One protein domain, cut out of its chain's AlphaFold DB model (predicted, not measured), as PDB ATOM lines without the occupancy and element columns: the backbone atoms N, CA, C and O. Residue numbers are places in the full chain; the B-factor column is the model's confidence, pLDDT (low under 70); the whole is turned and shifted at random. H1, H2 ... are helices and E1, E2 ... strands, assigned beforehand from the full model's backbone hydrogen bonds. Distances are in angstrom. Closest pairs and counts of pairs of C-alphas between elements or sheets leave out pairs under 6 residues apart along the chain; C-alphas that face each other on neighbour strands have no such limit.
ATOM      1  N   ASN A   5       9.207 -27.693 129.028       96.00
ATOM      2  CA  ASN A   5       8.011 -28.161 128.344       96.00
ATOM      3  C   ASN A   5       6.747 -28.025 129.208       96.00
ATOM      4  O   ASN A   5       6.809 -27.818 130.421       96.00
ATOM      5  N   ALA A   6       5.594 -28.085 128.547       96.31
ATOM      6  CA  ALA A   6       4.287 -27.998 129.168       96.31
ATOM      7  C   ALA A   6       3.348 -29.063 128.598       96.31
ATOM      8  O   ALA A   6       3.442 -29.444 127.433       96.31
ATOM      9  N   TRP A   7       2.408 -29.489 129.428       96.94
ATOM     10  CA  TRP A   7       1.384 -30.473 129.117       96.94
ATOM     11  C   TRP A   7       0.036 -29.993 129.637       96.94
ATOM     12  O   TRP A   7      -0.055 -29.103 130.493       96.94
ATOM     13  N   VAL A   8      -1.025 -30.611 129.127       96.38
ATOM     14  CA  VAL A   8      -2.372 -30.414 129.660       96.38
ATOM     15  C   VAL A   8      -2.639 -31.512 130.679       96.38
ATOM     16  O   VAL A   8      -2.726 -32.685 130.326       96.38
ATOM     17  N   TRP A   9      -2.742 -31.134 131.949       95.25
ATOM     18  CA  TRP A   9      -3.053 -32.059 133.028       95.25
ATOM     19  C   TRP A   9      -4.561 -32.252 133.116       95.25
ATOM     20  O   TRP A   9      -5.297 -31.322 133.426       95.25
ATOM     21  N   ILE A  10      -5.018 -33.460 132.808       92.69
ATOM     22  CA  ILE A  10      -6.423 -33.849 132.879       92.69
ATOM     23  C   ILE A  10      -6.712 -34.380 134.282       92.69
ATOM     24  O   ILE A  10      -5.997 -35.254 134.776       92.69
ATOM     25  N   HIS A  11      -7.761 -33.860 134.919       87.75
ATOM     26  CA  HIS A  11      -8.122 -34.238 136.288       87.75
ATOM     27  C   HIS A  11      -9.128 -35.398 136.322       87.75
ATOM     28  O   HIS A  11      -9.057 -36.247 137.206       87.75
ATOM     29  N   ASP A  12     -10.033 -35.465 135.342       81.44
ATOM     30  CA  ASP A  12     -11.033 -36.530 135.235       81.44
ATOM     31  C   ASP A  12     -10.514 -37.700 134.385       81.44
ATOM     32  O   ASP A  12     -10.515 -37.656 133.156       81.44
ATOM     33  N   ASN A  13     -10.081 -38.773 135.044       72.94
ATOM     34  CA  ASN A  13      -9.613 -39.994 134.382       72.94
ATOM     35  C   ASN A  13     -10.743 -40.999 134.054       72.94
ATOM     36  O   ASN A  13     -10.472 -42.064 133.487       72.94
ATOM     37  N   GLN A  14     -11.995 -40.710 134.425       76.88
ATOM     38  CA  GLN A  14     -13.143 -41.597 134.208       76.88
ATOM     39  C   GLN A  14     -13.891 -41.272 132.912       76.88
ATOM     40  O   GLN A  14     -14.587 -42.130 132.366       76.88
ATOM     41  N   CYS A  15     -13.690 -40.075 132.361       80.88
ATOM     42  CA  CYS A  15     -14.241 -39.682 131.070       80.88
ATOM     43  C   CYS A  15     -13.803 -40.626 129.924       80.88
ATOM     44  O   CYS A  15     -12.613 -40.885 129.716       80.88
ATOM     45  N   GLN A  16     -14.762 -41.097 129.113       85.75
ATOM     46  CA  GLN A  16     -14.494 -41.981 127.964       85.75
ATOM     47  C   GLN A  16     -13.517 -41.367 126.952       85.75
ATOM     48  O   GLN A  16     -12.685 -42.077 126.390       85.75
ATOM     49  N   VAL A  17     -13.571 -40.046 126.755       86.19
ATOM     50  CA  VAL A  17     -12.637 -39.323 125.876       86.19
ATOM     51  C   VAL A  17     -11.205 -39.461 126.391       86.19
ATOM     52  O   VAL A  17     -10.289 -39.721 125.618       86.19
ATOM     53  N   VAL A  18     -11.007 -39.356 127.705       87.06
ATOM     54  CA  VAL A  18      -9.689 -39.465 128.344       87.06
ATOM     55  C   VAL A  18      -9.154 -40.889 128.232       87.06
ATOM     56  O   VAL A  18      -7.981 -41.087 127.926       87.06
ATOM     57  N   ARG A  19     -10.023 -41.897 128.372       89.44
ATOM     58  CA  ARG A  19      -9.656 -43.302 128.136       89.44
ATOM     59  C   ARG A  19      -9.261 -43.566 126.683       89.44
ATOM     60  O   ARG A  19      -8.259 -44.240 126.458       89.44
ATOM     61  N   ALA A  20      -9.979 -42.998 125.716       90.69
ATOM     62  CA  ALA A  20      -9.623 -43.106 124.304       90.69
ATOM     63  C   ALA A  20      -8.265 -42.442 124.007       90.69
ATOM     64  O   ALA A  20      -7.411 -43.050 123.368       90.69
ATOM     65  N   LEU A  21      -8.024 -41.236 124.535       90.88
ATOM     66  CA  LEU A  21      -6.748 -40.520 124.387       90.88
ATOM     67  C   LEU A  21      -5.567 -41.249 125.052       90.88
ATOM     68  O   LEU A  21      -4.430 -41.165 124.586       90.88
ATOM     69  N   LEU A  22      -5.822 -41.976 126.140       91.75
ATOM     70  CA  LEU A  22      -4.822 -42.832 126.770       91.75
ATOM     71  C   LEU A  22      -4.476 -44.032 125.879       91.75
ATOM     72  O   LEU A  22      -3.300 -44.327 125.682       91.75
ATOM     73  N   GLN A  23      -5.482 -44.694 125.302       91.00
ATOM     74  CA  GLN A  23      -5.287 -45.840 124.406       91.00
ATOM     75  C   GLN A  23      -4.537 -45.473 123.120       91.00
ATOM     76  O   GLN A  23      -3.796 -46.298 122.593       91.00
ATOM     77  N   THR A  24      -4.682 -44.240 122.629       91.50
ATOM     78  CA  THR A  24      -3.926 -43.740 121.469       91.50
ATOM     79  C   THR A  24      -2.505 -43.283 121.818       91.50
ATOM     80  O   THR A  24      -1.752 -42.895 120.926       91.50
ATOM     81  N   GLY A  25      -2.114 -43.312 123.097       91.06
ATOM     82  CA  GLY A  25      -0.787 -42.902 123.562       91.06
ATOM     83  C   GLY A  25      -0.562 -41.386 123.608       91.06
ATOM     84  O   GLY A  25       0.573 -40.959 123.852       91.06
ATOM     85  N   MET A  26      -1.622 -40.594 123.397       92.75
ATOM     86  CA  MET A  26      -1.598 -39.127 123.460       92.75
ATOM     87  C   MET A  26      -1.513 -38.615 124.898       92.75
ATOM     88  O   MET A  26      -1.046 -37.506 125.129       92.75
ATOM     89  N   ILE A  27      -1.949 -39.412 125.872       94.44
ATOM     90  CA  ILE A  27      -1.767 -39.119 127.293       94.44
ATOM     91  C   ILE A  27      -0.589 -39.928 127.833       94.44
ATOM     92  O   ILE A  27      -0.525 -41.146 127.664       94.44
ATOM     93  N   LYS A  28       0.328 -39.246 128.522       93.81
ATOM     94  CA  LYS A  28       1.370 -39.848 129.355       93.81
ATOM     95  C   LYS A  28       0.918 -39.825 130.807       93.81
ATOM     96  O   LYS A  28       0.386 -38.821 131.270       93.81
ATOM     97  N   VAL A  29       1.123 -40.926 131.523       93.06
ATOM     98  CA  VAL A  29       0.908 -40.966 132.972       93.06
ATOM     99  C   VAL A  29       2.267 -40.852 133.638       93.06
ATOM    100  O   VAL A  29       3.144 -41.674 133.372       93.06
ATOM    101  N   ASN A  30       2.454 -39.815 134.451       93.56
ATOM    102  CA  ASN A  30       3.714 -39.615 135.161       93.56
ATOM    103  C   ASN A  30       3.788 -40.472 136.439       93.56
ATOM    104  O   ASN A  30       2.794 -41.067 136.861       93.56
ATOM    105  N   LYS A  31       4.955 -40.518 137.090       92.62
ATOM    106  CA  LYS A  31       5.177 -41.303 138.326       92.62
ATOM    107  C   LYS A  31       4.271 -40.938 139.506       92.62
ATOM    108  O   LYS A  31       4.101 -41.754 140.407       92.62
ATOM    109  N   GLU A  32       3.676 -39.750 139.499       89.69
ATOM    110  CA  GLU A  32       2.719 -39.290 140.515       89.69
ATOM    111  C   GLU A  32       1.257 -39.581 140.120       89.69
ATOM    112  O   GLU A  32       0.328 -39.201 140.829       89.69
ATOM    113  N   GLY A  33       1.029 -40.269 138.996       90.00
ATOM    114  CA  GLY A  33      -0.301 -40.645 138.519       90.00
ATOM    115  C   GLY A  33      -1.047 -39.533 137.775       90.00
ATOM    116  O   GLY A  33      -2.248 -39.671 137.532       90.00
ATOM    117  N   ARG A  34      -0.376 -38.436 137.393       91.62
ATOM    118  CA  ARG A  34      -0.995 -37.360 136.601       91.62
ATOM    119  C   ARG A  34      -1.163 -37.790 135.148       91.62
ATOM    120  O   ARG A  34      -0.220 -38.283 134.536       91.62
ATOM    121  N   TYR A  35      -2.342 -37.535 134.588       94.06
ATOM    122  CA  TYR A  35      -2.668 -37.780 133.183       94.06
ATOM    123  C   TYR A  35      -2.324 -36.527 132.376       94.06
ATOM    124  O   TYR A  35      -3.023 -35.516 132.453       94.06
ATOM    125  N   LEU A  36      -1.227 -36.579 131.632       95.56
ATOM    126  CA  LEU A  36      -0.652 -35.454 130.904       95.56
ATOM    127  C   LEU A  36      -0.859 -35.655 129.405       95.56
ATOM    128  O   LEU A  36      -0.215 -36.497 128.782       95.56
ATOM    129  N   LEU A  37      -1.777 -34.891 128.820       95.25
ATOM    130  CA  LEU A  37      -1.982 -34.869 127.376       95.25
ATOM    131  C   LEU A  37      -0.793 -34.171 126.705       95.25
ATOM    132  O   LEU A  37      -0.510 -32.994 126.953       95.25
ATOM    133  N   ASP A  38      -0.122 -34.923 125.840       93.50
ATOM    134  CA  ASP A  38       0.992 -34.482 125.020       93.50
ATOM    135  C   ASP A  38       0.469 -33.867 123.720       93.50
ATOM    136  O   ASP A  38       0.044 -34.554 122.790       93.50
ATOM    137  N   VAL A  39       0.488 -32.536 123.665       89.62
ATOM    138  CA  VAL A  39       0.147 -31.762 122.460       89.62
ATOM    139  C   VAL A  39       1.385 -31.446 121.611       89.62
ATOM    140  O   VAL A  39       1.385 -30.490 120.838       89.62
ATOM    141  N   ASN A  40       2.437 -32.263 121.758       89.56
ATOM    142  CA  ASN A  40       3.688 -32.236 121.007       89.56
ATOM    143  C   ASN A  40       4.448 -30.899 121.105       89.56
ATOM    144  O   ASN A  40       5.057 -30.434 120.146       89.56
ATOM    145  N   LEU A  41       4.427 -30.264 122.281       88.88
ATOM    146  CA  LEU A  41       5.140 -29.001 122.528       88.88
ATOM    147  C   LEU A  41       6.654 -29.182 122.689       88.88
ATOM    148  O   LEU A  41       7.398 -28.204 122.602       88.88
ATOM    149  N   ALA A  42       7.119 -30.416 122.891       85.69
ATOM    150  CA  ALA A  42       8.536 -30.764 122.948       85.69
ATOM    151  C   ALA A  42       9.266 -30.420 121.640       85.69
ATOM    152  O   ALA A  42      10.346 -29.833 121.663       85.69
ATOM    153  N   SER A  43       8.638 -30.718 120.498       86.00
ATOM    154  CA  SER A  43       9.220 -30.521 119.163       86.00
ATOM    155  C   SER A  43       9.187 -29.070 118.670       86.00
ATOM    156  O   SER A  43       9.758 -28.757 117.626       86.00
ATOM    157  N   VAL A  44       8.530 -28.174 119.411       88.69
ATOM    158  CA  VAL A  44       8.325 -26.783 119.007       88.69
ATOM    159  C   VAL A  44       9.327 -25.871 119.714       88.69
ATOM    160  O   VAL A  44       9.395 -25.836 120.946       88.69
ATOM    161  N   ASP A  45      10.052 -25.067 118.930       91.38
ATOM    162  CA  ASP A  45      10.982 -24.044 119.427       91.38
ATOM    163  C   ASP A  45      10.233 -22.797 119.930       91.38
ATOM    164  O   ASP A  45      10.241 -21.717 119.335       91.38
ATOM    165  N   TRP A  46       9.486 -22.975 121.019       93.44
ATOM    166  CA  TRP A  46       8.787 -21.908 121.725       93.44
ATOM    167  C   TRP A  46       9.364 -21.719 123.129       93.44
ATOM    168  O   TRP A  46       9.703 -22.701 123.789       93.44
ATOM    169  N   PRO A  47       9.399 -20.475 123.643       94.06
ATOM    170  CA  PRO A  47       9.704 -20.255 125.051       94.06
ATOM    171  C   PRO A  47       8.637 -20.919 125.929       94.06
ATOM    172  O   PRO A  47       7.459 -20.957 125.547       94.06
ATOM    173  N   LEU A  48       9.033 -21.391 127.115       93.81
ATOM    174  CA  LEU A  48       8.143 -22.093 128.041       93.81
ATOM    175  C   LEU A  48       6.827 -21.345 128.279       93.81
ATOM    176  O   LEU A  48       5.771 -21.946 128.113       93.81
ATOM    177  N   ARG A  49       6.855 -20.027 128.532       93.56
ATOM    178  CA  ARG A  49       5.637 -19.211 128.715       93.56
ATOM    179  C   ARG A  49       4.607 -19.358 127.590       93.56
ATOM    180  O   ARG A  49       3.405 -19.258 127.818       93.56
ATOM    181  N   ARG A  50       5.061 -19.586 126.352       94.88
ATOM    182  CA  ARG A  50       4.180 -19.754 125.188       94.88
ATOM    183  C   ARG A  50       3.622 -21.172 125.115       94.88
ATOM    184  O   ARG A  50       2.437 -21.323 124.833       94.88
ATOM    185  N   LYS A  51       4.442 -22.186 125.405       95.38
ATOM    186  CA  LYS A  51       3.997 -23.586 125.548       95.38
ATOM    187  C   LYS A  51       2.930 -23.698 126.634       95.38
ATOM    188  O   LYS A  51       1.867 -24.272 126.438       95.38
ATOM    189  N   GLU A  52       3.187 -23.044 127.752       95.44
ATOM    190  CA  GLU A  52       2.281 -22.913 128.873       95.44
ATOM    191  C   GLU A  52       0.946 -22.242 128.515       95.44
ATOM    192  O   GLU A  52      -0.112 -22.770 128.850       95.44
ATOM    193  N   ALA A  53       0.979 -21.093 127.831       95.50
ATOM    194  CA  ALA A  53      -0.234 -20.409 127.384       95.50
ATOM    195  C   ALA A  53      -1.058 -21.282 126.423       95.50
ATOM    196  O   ALA A  53      -2.287 -21.302 126.492       95.50
ATOM    197  N   PHE A  54      -0.383 -22.045 125.559       96.00
ATOM    198  CA  PHE A  54      -1.039 -22.997 124.673       96.00
ATOM    199  C   PHE A  54      -1.685 -24.155 125.445       96.00
ATOM    200  O   PHE A  54      -2.844 -24.478 125.193       96.00
ATOM    201  N   ALA A  55      -0.996 -24.729 126.434       96.25
ATOM    202  CA  ALA A  55      -1.574 -25.753 127.303       96.25
ATOM    203  C   ALA A  55      -2.829 -25.235 128.033       96.25
ATOM    204  O   ALA A  55      -3.859 -25.907 128.049       96.25
ATOM    205  N   SER A  56      -2.797 -24.004 128.557       95.31
ATOM    206  CA  SER A  56      -3.977 -23.363 129.156       95.31
ATOM    207  C   SER A  56      -5.124 -23.172 128.158       95.31
ATOM    208  O   SER A  56      -6.283 -23.397 128.509       95.31
ATOM    209  N   TYR A  57      -4.824 -22.795 126.912       96.38
ATOM    210  CA  TYR A  57      -5.829 -22.683 125.854       96.38
ATOM    211  C   TYR A  57      -6.493 -24.036 125.554       96.38
ATOM    212  O   TYR A  57      -7.721 -24.122 125.511       96.38
ATOM    213  N   VAL A  58      -5.703 -25.104 125.412       95.62
ATOM    214  CA  VAL A  58      -6.224 -26.459 125.175       95.62
ATOM    215  C   VAL A  58      -7.058 -26.948 126.361       95.62
ATOM    216  O   VAL A  58      -8.128 -27.515 126.149       95.62
ATOM    217  N   ALA A  59      -6.636 -26.680 127.600       94.25
ATOM    218  CA  ALA A  59      -7.414 -27.012 128.794       94.25
ATOM    219  C   ALA A  59      -8.798 -26.333 128.787       94.25
ATOM    220  O   ALA A  59      -9.820 -26.989 128.994       94.25
ATOM    221  N   GLY A  60      -8.851 -25.034 128.466       94.56
ATOM    222  CA  GLY A  60     -10.114 -24.305 128.316       94.56
ATOM    223  C   GLY A  60     -10.994 -24.865 127.194       94.56
ATOM    224  O   GLY A  60     -12.209 -24.992 127.358       94.56
ATOM    225  N   TRP A  61     -10.383 -25.261 126.075       95.38
ATOM    226  CA  TRP A  61     -11.089 -25.887 124.961       95.38
ATOM    227  C   TRP A  61     -11.679 -27.258 125.330       95.38
ATOM    228  O   TRP A  61     -12.843 -27.511 125.024       95.38
ATOM    229  N   LEU A  62     -10.930 -28.115 126.037       92.19
ATOM    230  CA  LEU A  62     -11.410 -29.421 126.516       92.19
ATOM    231  C   LEU A  62     -12.611 -29.274 127.452       92.19
ATOM    232  O   LEU A  62     -13.612 -29.979 127.291       92.19
ATOM    233  N   LYS A  63     -12.549 -28.308 128.372       91.62
ATOM    234  CA  LYS A  63     -13.666 -27.982 129.258       91.62
ATOM    235  C   LYS A  63     -14.899 -27.544 128.475       91.62
ATOM    236  O   LYS A  63     -15.986 -28.057 128.708       91.62
ATOM    237  N   HIS A  64     -14.740 -26.625 127.525       93.38
ATOM    238  CA  HIS A  64     -15.867 -26.115 126.746       93.38
ATOM    239  C   HIS A  64     -16.479 -27.176 125.819       93.38
ATOM    240  O   HIS A  64     -17.698 -27.243 125.673       93.38
ATOM    241  N   ARG A  65     -15.647 -28.013 125.188       92.38
ATOM    242  CA  ARG A  65     -16.088 -28.977 124.173       92.38
ATOM    243  C   ARG A  65     -16.635 -30.275 124.759       92.38
ATOM    244  O   ARG A  65     -17.559 -30.842 124.173       92.38
ATOM    245  N   PHE A  66     -16.039 -30.751 125.852       88.81
ATOM    246  CA  PHE A  66     -16.279 -32.086 126.409       88.81
ATOM    247  C   PHE A  66     -16.614 -32.084 127.906       88.81
ATOM    248  O   PHE A  66     -16.877 -33.150 128.452       88.81
ATOM    249  N   GLY A  67     -16.588 -30.930 128.583       88.31
ATOM    250  CA  GLY A  67     -16.796 -30.859 130.033       88.31
ATOM    251  C   GLY A  67     -15.638 -31.430 130.860       88.31
ATOM    252  O   GLY A  67     -15.810 -31.676 132.046       88.31
ATOM    253  N   ILE A  68     -14.468 -31.650 130.252       89.25
ATOM    254  CA  ILE A  68     -13.305 -32.239 130.926       89.25
ATOM    255  C   ILE A  68     -12.576 -31.149 131.709       89.25
ATOM    256  O   ILE A  68     -12.062 -30.195 131.119       89.25
ATOM    257  N   GLU A  69     -12.496 -31.299 133.031       90.25
ATOM    258  CA  GLU A  69     -11.662 -30.433 133.862       90.25
ATOM    259  C   GLU A  69     -10.182 -30.762 133.635       90.25
ATOM    260  O   GLU A  69      -9.725 -31.896 133.811       90.25
ATOM    261  N   ALA A  70      -9.435 -29.741 133.231       92.56
ATOM    262  CA  ALA A  70      -8.017 -29.832 132.953       92.56
ATOM    263  C   ALA A  70      -7.318 -28.517 133.300       92.56
ATOM    264  O   ALA A  70      -7.935 -27.449 133.346       92.56
ATOM    265  N   GLY A  71      -6.012 -28.599 133.504       92.88
ATOM    266  CA  GLY A  71      -5.140 -27.469 133.760       92.88
ATOM    267  C   GLY A  71      -3.837 -27.550 132.975       92.88
ATOM    268  O   GLY A  71      -3.582 -28.461 132.193       92.88
ATOM    269  N   ARG A  72      -2.988 -26.558 133.203       94.06
ATOM    270  CA  ARG A  72      -1.601 -26.519 132.747       94.06
ATOM    271  C   ARG A  72      -0.692 -27.203 133.763       94.06
ATOM    272  O   ARG A  72      -0.801 -26.920 134.957       94.06
ATOM    273  N   TYR A  73       0.252 -27.989 133.263       96.06
ATOM    274  CA  TYR A  73       1.390 -28.536 133.997       96.06
ATOM    275  C   TYR A  73       2.668 -28.212 133.215       96.06
ATOM    276  O   TYR A  73       2.695 -28.393 131.998       96.06
ATOM    277  N   SER A  74       3.702 -27.686 133.866       95.38
ATOM    278  CA  SER A  74       4.951 -27.311 133.198       95.38
ATOM    279  C   SER A  74       6.179 -27.637 134.030       95.38
ATOM    280  O   SER A  74       6.155 -27.596 135.261       95.38
ATOM    281  N   VAL A  75       7.267 -27.938 133.326       95.69
ATOM    282  CA  VAL A  75       8.577 -28.231 133.900       95.69
ATOM    283  C   VAL A  75       9.592 -27.268 133.304       95.69
ATOM    284  O   VAL A  75       9.765 -27.181 132.085       95.69
ATOM    285  N   TRP A  76      10.291 -26.553 134.180       93.69
ATOM    286  CA  TRP A  76      11.373 -25.660 133.797       93.69
ATOM    287  C   TRP A  76      12.677 -26.430 133.605       93.69
ATOM    288  O   TRP A  76      13.060 -27.274 134.414       93.69
ATOM    289  N   GLY A  77      13.410 -26.091 132.550       92.19
ATOM    290  CA  GLY A  77      14.764 -26.570 132.313       92.19
ATOM    291  C   GLY A  77      14.866 -28.027 131.857       92.19
ATOM    292  O   GLY A  77      15.984 -28.519 131.718       92.19
ATOM    293  N   LYS A  78      13.742 -28.723 131.647       91.50
ATOM    294  CA  LYS A  78      13.694 -30.124 131.212       91.50
ATOM    295  C   LYS A  78      12.482 -30.383 130.323       91.50
ATOM    296  O   LYS A  78      11.429 -29.775 130.505       91.50
ATOM    297  N   ASP A  79      12.640 -31.326 129.406       90.75
ATOM    298  CA  ASP A  79      11.548 -31.959 128.669       90.75
ATOM    299  C   ASP A  79      11.293 -33.353 129.255       90.75
ATOM    300  O   ASP A  79      11.604 -34.379 128.661       90.75
ATOM    301  N   ASP A  80      10.852 -33.373 130.509       93.75
ATOM    302  CA  ASP A  80      10.635 -34.596 131.277       93.75
ATOM    303  C   ASP A  80       9.384 -34.420 132.135       93.75
ATOM    304  O   ASP A  80       9.375 -33.625 133.073       93.75
ATOM    305  N   TYR A  81       8.320 -35.141 131.792       93.00
ATOM    306  CA  TYR A  81       7.033 -35.065 132.482       93.00
ATOM    307  C   TYR A  81       7.021 -35.785 133.845       93.00
ATOM    308  O   TYR A  81       6.046 -35.666 134.593       93.00
ATOM    309  N   ASP A  82       8.079 -36.537 134.175       95.69
ATOM    310  CA  ASP A  82       8.297 -37.128 135.501       95.69
ATOM    311  C   ASP A  82       9.090 -36.198 136.438       95.69
ATOM    312  O   ASP A  82       9.256 -36.510 137.619       95.69
ATOM    313  N   ALA A  83       9.612 -35.077 135.935       93.94
ATOM    314  CA  ALA A  83      10.362 -34.129 136.745       93.94
ATOM    315  C   ALA A  83       9.448 -33.289 137.652       93.94
ATOM    316  O   ALA A  83       8.236 -33.200 137.470       93.94
ATOM    317  N   VAL A  84      10.058 -32.622 138.635       90.56
ATOM    318  CA  VAL A  84       9.340 -31.705 139.527       90.56
ATOM    319  C   VAL A  84       8.753 -30.548 138.704       90.56
ATOM    320  O   VAL A  84       9.517 -29.874 138.000       90.56
ATOM    321  N   PRO A  85       7.434 -30.294 138.781       91.69
ATOM    322  CA  PRO A  85       6.820 -29.200 138.047       91.69
ATOM    323  C   PRO A  85       7.338 -27.852 138.540       91.69
ATOM    324  O   PRO A  85       7.427 -27.599 139.740       91.69
ATOM    325  N   SER A  86       7.612 -26.948 137.603       90.75
ATOM    326  CA  SER A  86       7.756 -25.524 137.912       90.75
ATOM    327  C   SER A  86       6.403 -24.870 138.180       90.75
ATOM    328  O   SER A  86       6.324 -23.894 138.920       90.75
ATOM    329  N   TYR A  87       5.342 -25.396 137.563       89.88
ATOM    330  CA  TYR A  87       3.975 -24.951 137.781       89.88
ATOM    331  C   TYR A  87       2.995 -26.092 137.516       89.88
ATOM    332  O   TYR A  87       3.089 -26.798 136.514       89.88
ATOM    333  N   GLU A  88       1.983 -26.194 138.364       87.75
ATOM    334  CA  GLU A  88       0.784 -26.976 138.104       87.75
ATOM    335  C   GLU A  88      -0.439 -26.139 138.468       87.75
ATOM    336  O   GLU A  88      -0.421 -25.351 139.416       87.75
ATOM    337  N   THR A  89      -1.495 -26.250 137.664       85.06
ATOM    338  CA  THR A  89      -2.752 -25.558 137.955       85.06
ATOM    339  C   THR A  89      -3.337 -26.157 139.230       85.06
ATOM    340  O   THR A  89      -3.558 -27.368 139.251       85.06
TER     341      THR A  89
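AT A GLANCE: This is residues 5 to 89 of the 106 residues of the protein "Putative cytoplasmic protein" of Salmonella enterica subsp. arizonae (UniProt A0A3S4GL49). A twisted four-stranded antiparallel sheet has one long helix, H2, packed lengthwise over E1 and E4, while the short helix H1 sits near the other edge, over E3 and close to E2. After the last strand, residues 77 to 89 fold back, and residues 87 to 88 pair with E4. The printed part has 85 residues with two named helices and four named strands, in the order E1, H1, E2, E3, H2, E4; the sheet runs E2, E3, E1, E4. The class is mixed, helices and strands. The whole is compact, with a radius of gyration of the C-alphas of 11.8 A, and rounded, spanning 33 by 26 by 21 A.

IN THESE COORDINATES: Find C-alpha 5 at (8.011, -28.161, 128.344); from there E1 runs through residues 5 to 10 for 16.2 A. H1 follows at residues 16 to 23, 10.6 A long. Next look for E2 at residues 27 to 29 and E3 at residues 35 to 37, each 6.5 A. H2 begins at C-alpha 48, (8.143, -22.093, 128.041), and runs 26.4 A through residues 48 to 66. E4, residues 70 to 76, runs 19.9 A and ends at C-alpha 76, (11.373, -25.660, 133.797).

HOW THE PARTS SIT: Start at the inner strand E1. It is antiparallel to the edge strand E4 at 155 degrees; look at N 7 and O 73, 2.8 A apart, and N 75 and O 5, 2.9 A apart. On its other side E1 is antiparallel to E3 at 122 degrees, with N 10 and O 35 at 2.9 A. E3 forms a hairpin with the edge strand E2, where N 28 and O 36 are 2.8 A apart. H2 is on the sheet at a height of 7.7 A, over E1 and E4, and runs along the strands at 15 degrees to E1 on the local plane; its closest C-alphas to E4 are those of Ala 59 and Ala 70, 5.1 A. H1 is on the sheet at a height of 9.4 A, over E3, and runs across the strands at 84 degrees to E3 on the local plane. H1 and H2 are only just apart, 8.1 A at the closest. In both helices every O i to N i+4 pair is within hydrogen-bond range. Two split strand-helix-strand units, two same-way strands with a helix between them in the chain and another strand between them in the sheet, are E1, H1, E2 and E3, H2, E4, each with a right-handed crossover.

THE WHOLE: The farthest C-alphas, those of Gln 16 and Gly 77, are 33.4 A apart. The printed part has no cut, and no link between named elements is long. The mean pLDDT of the printed part is 91.7, and no printed residue is under 70.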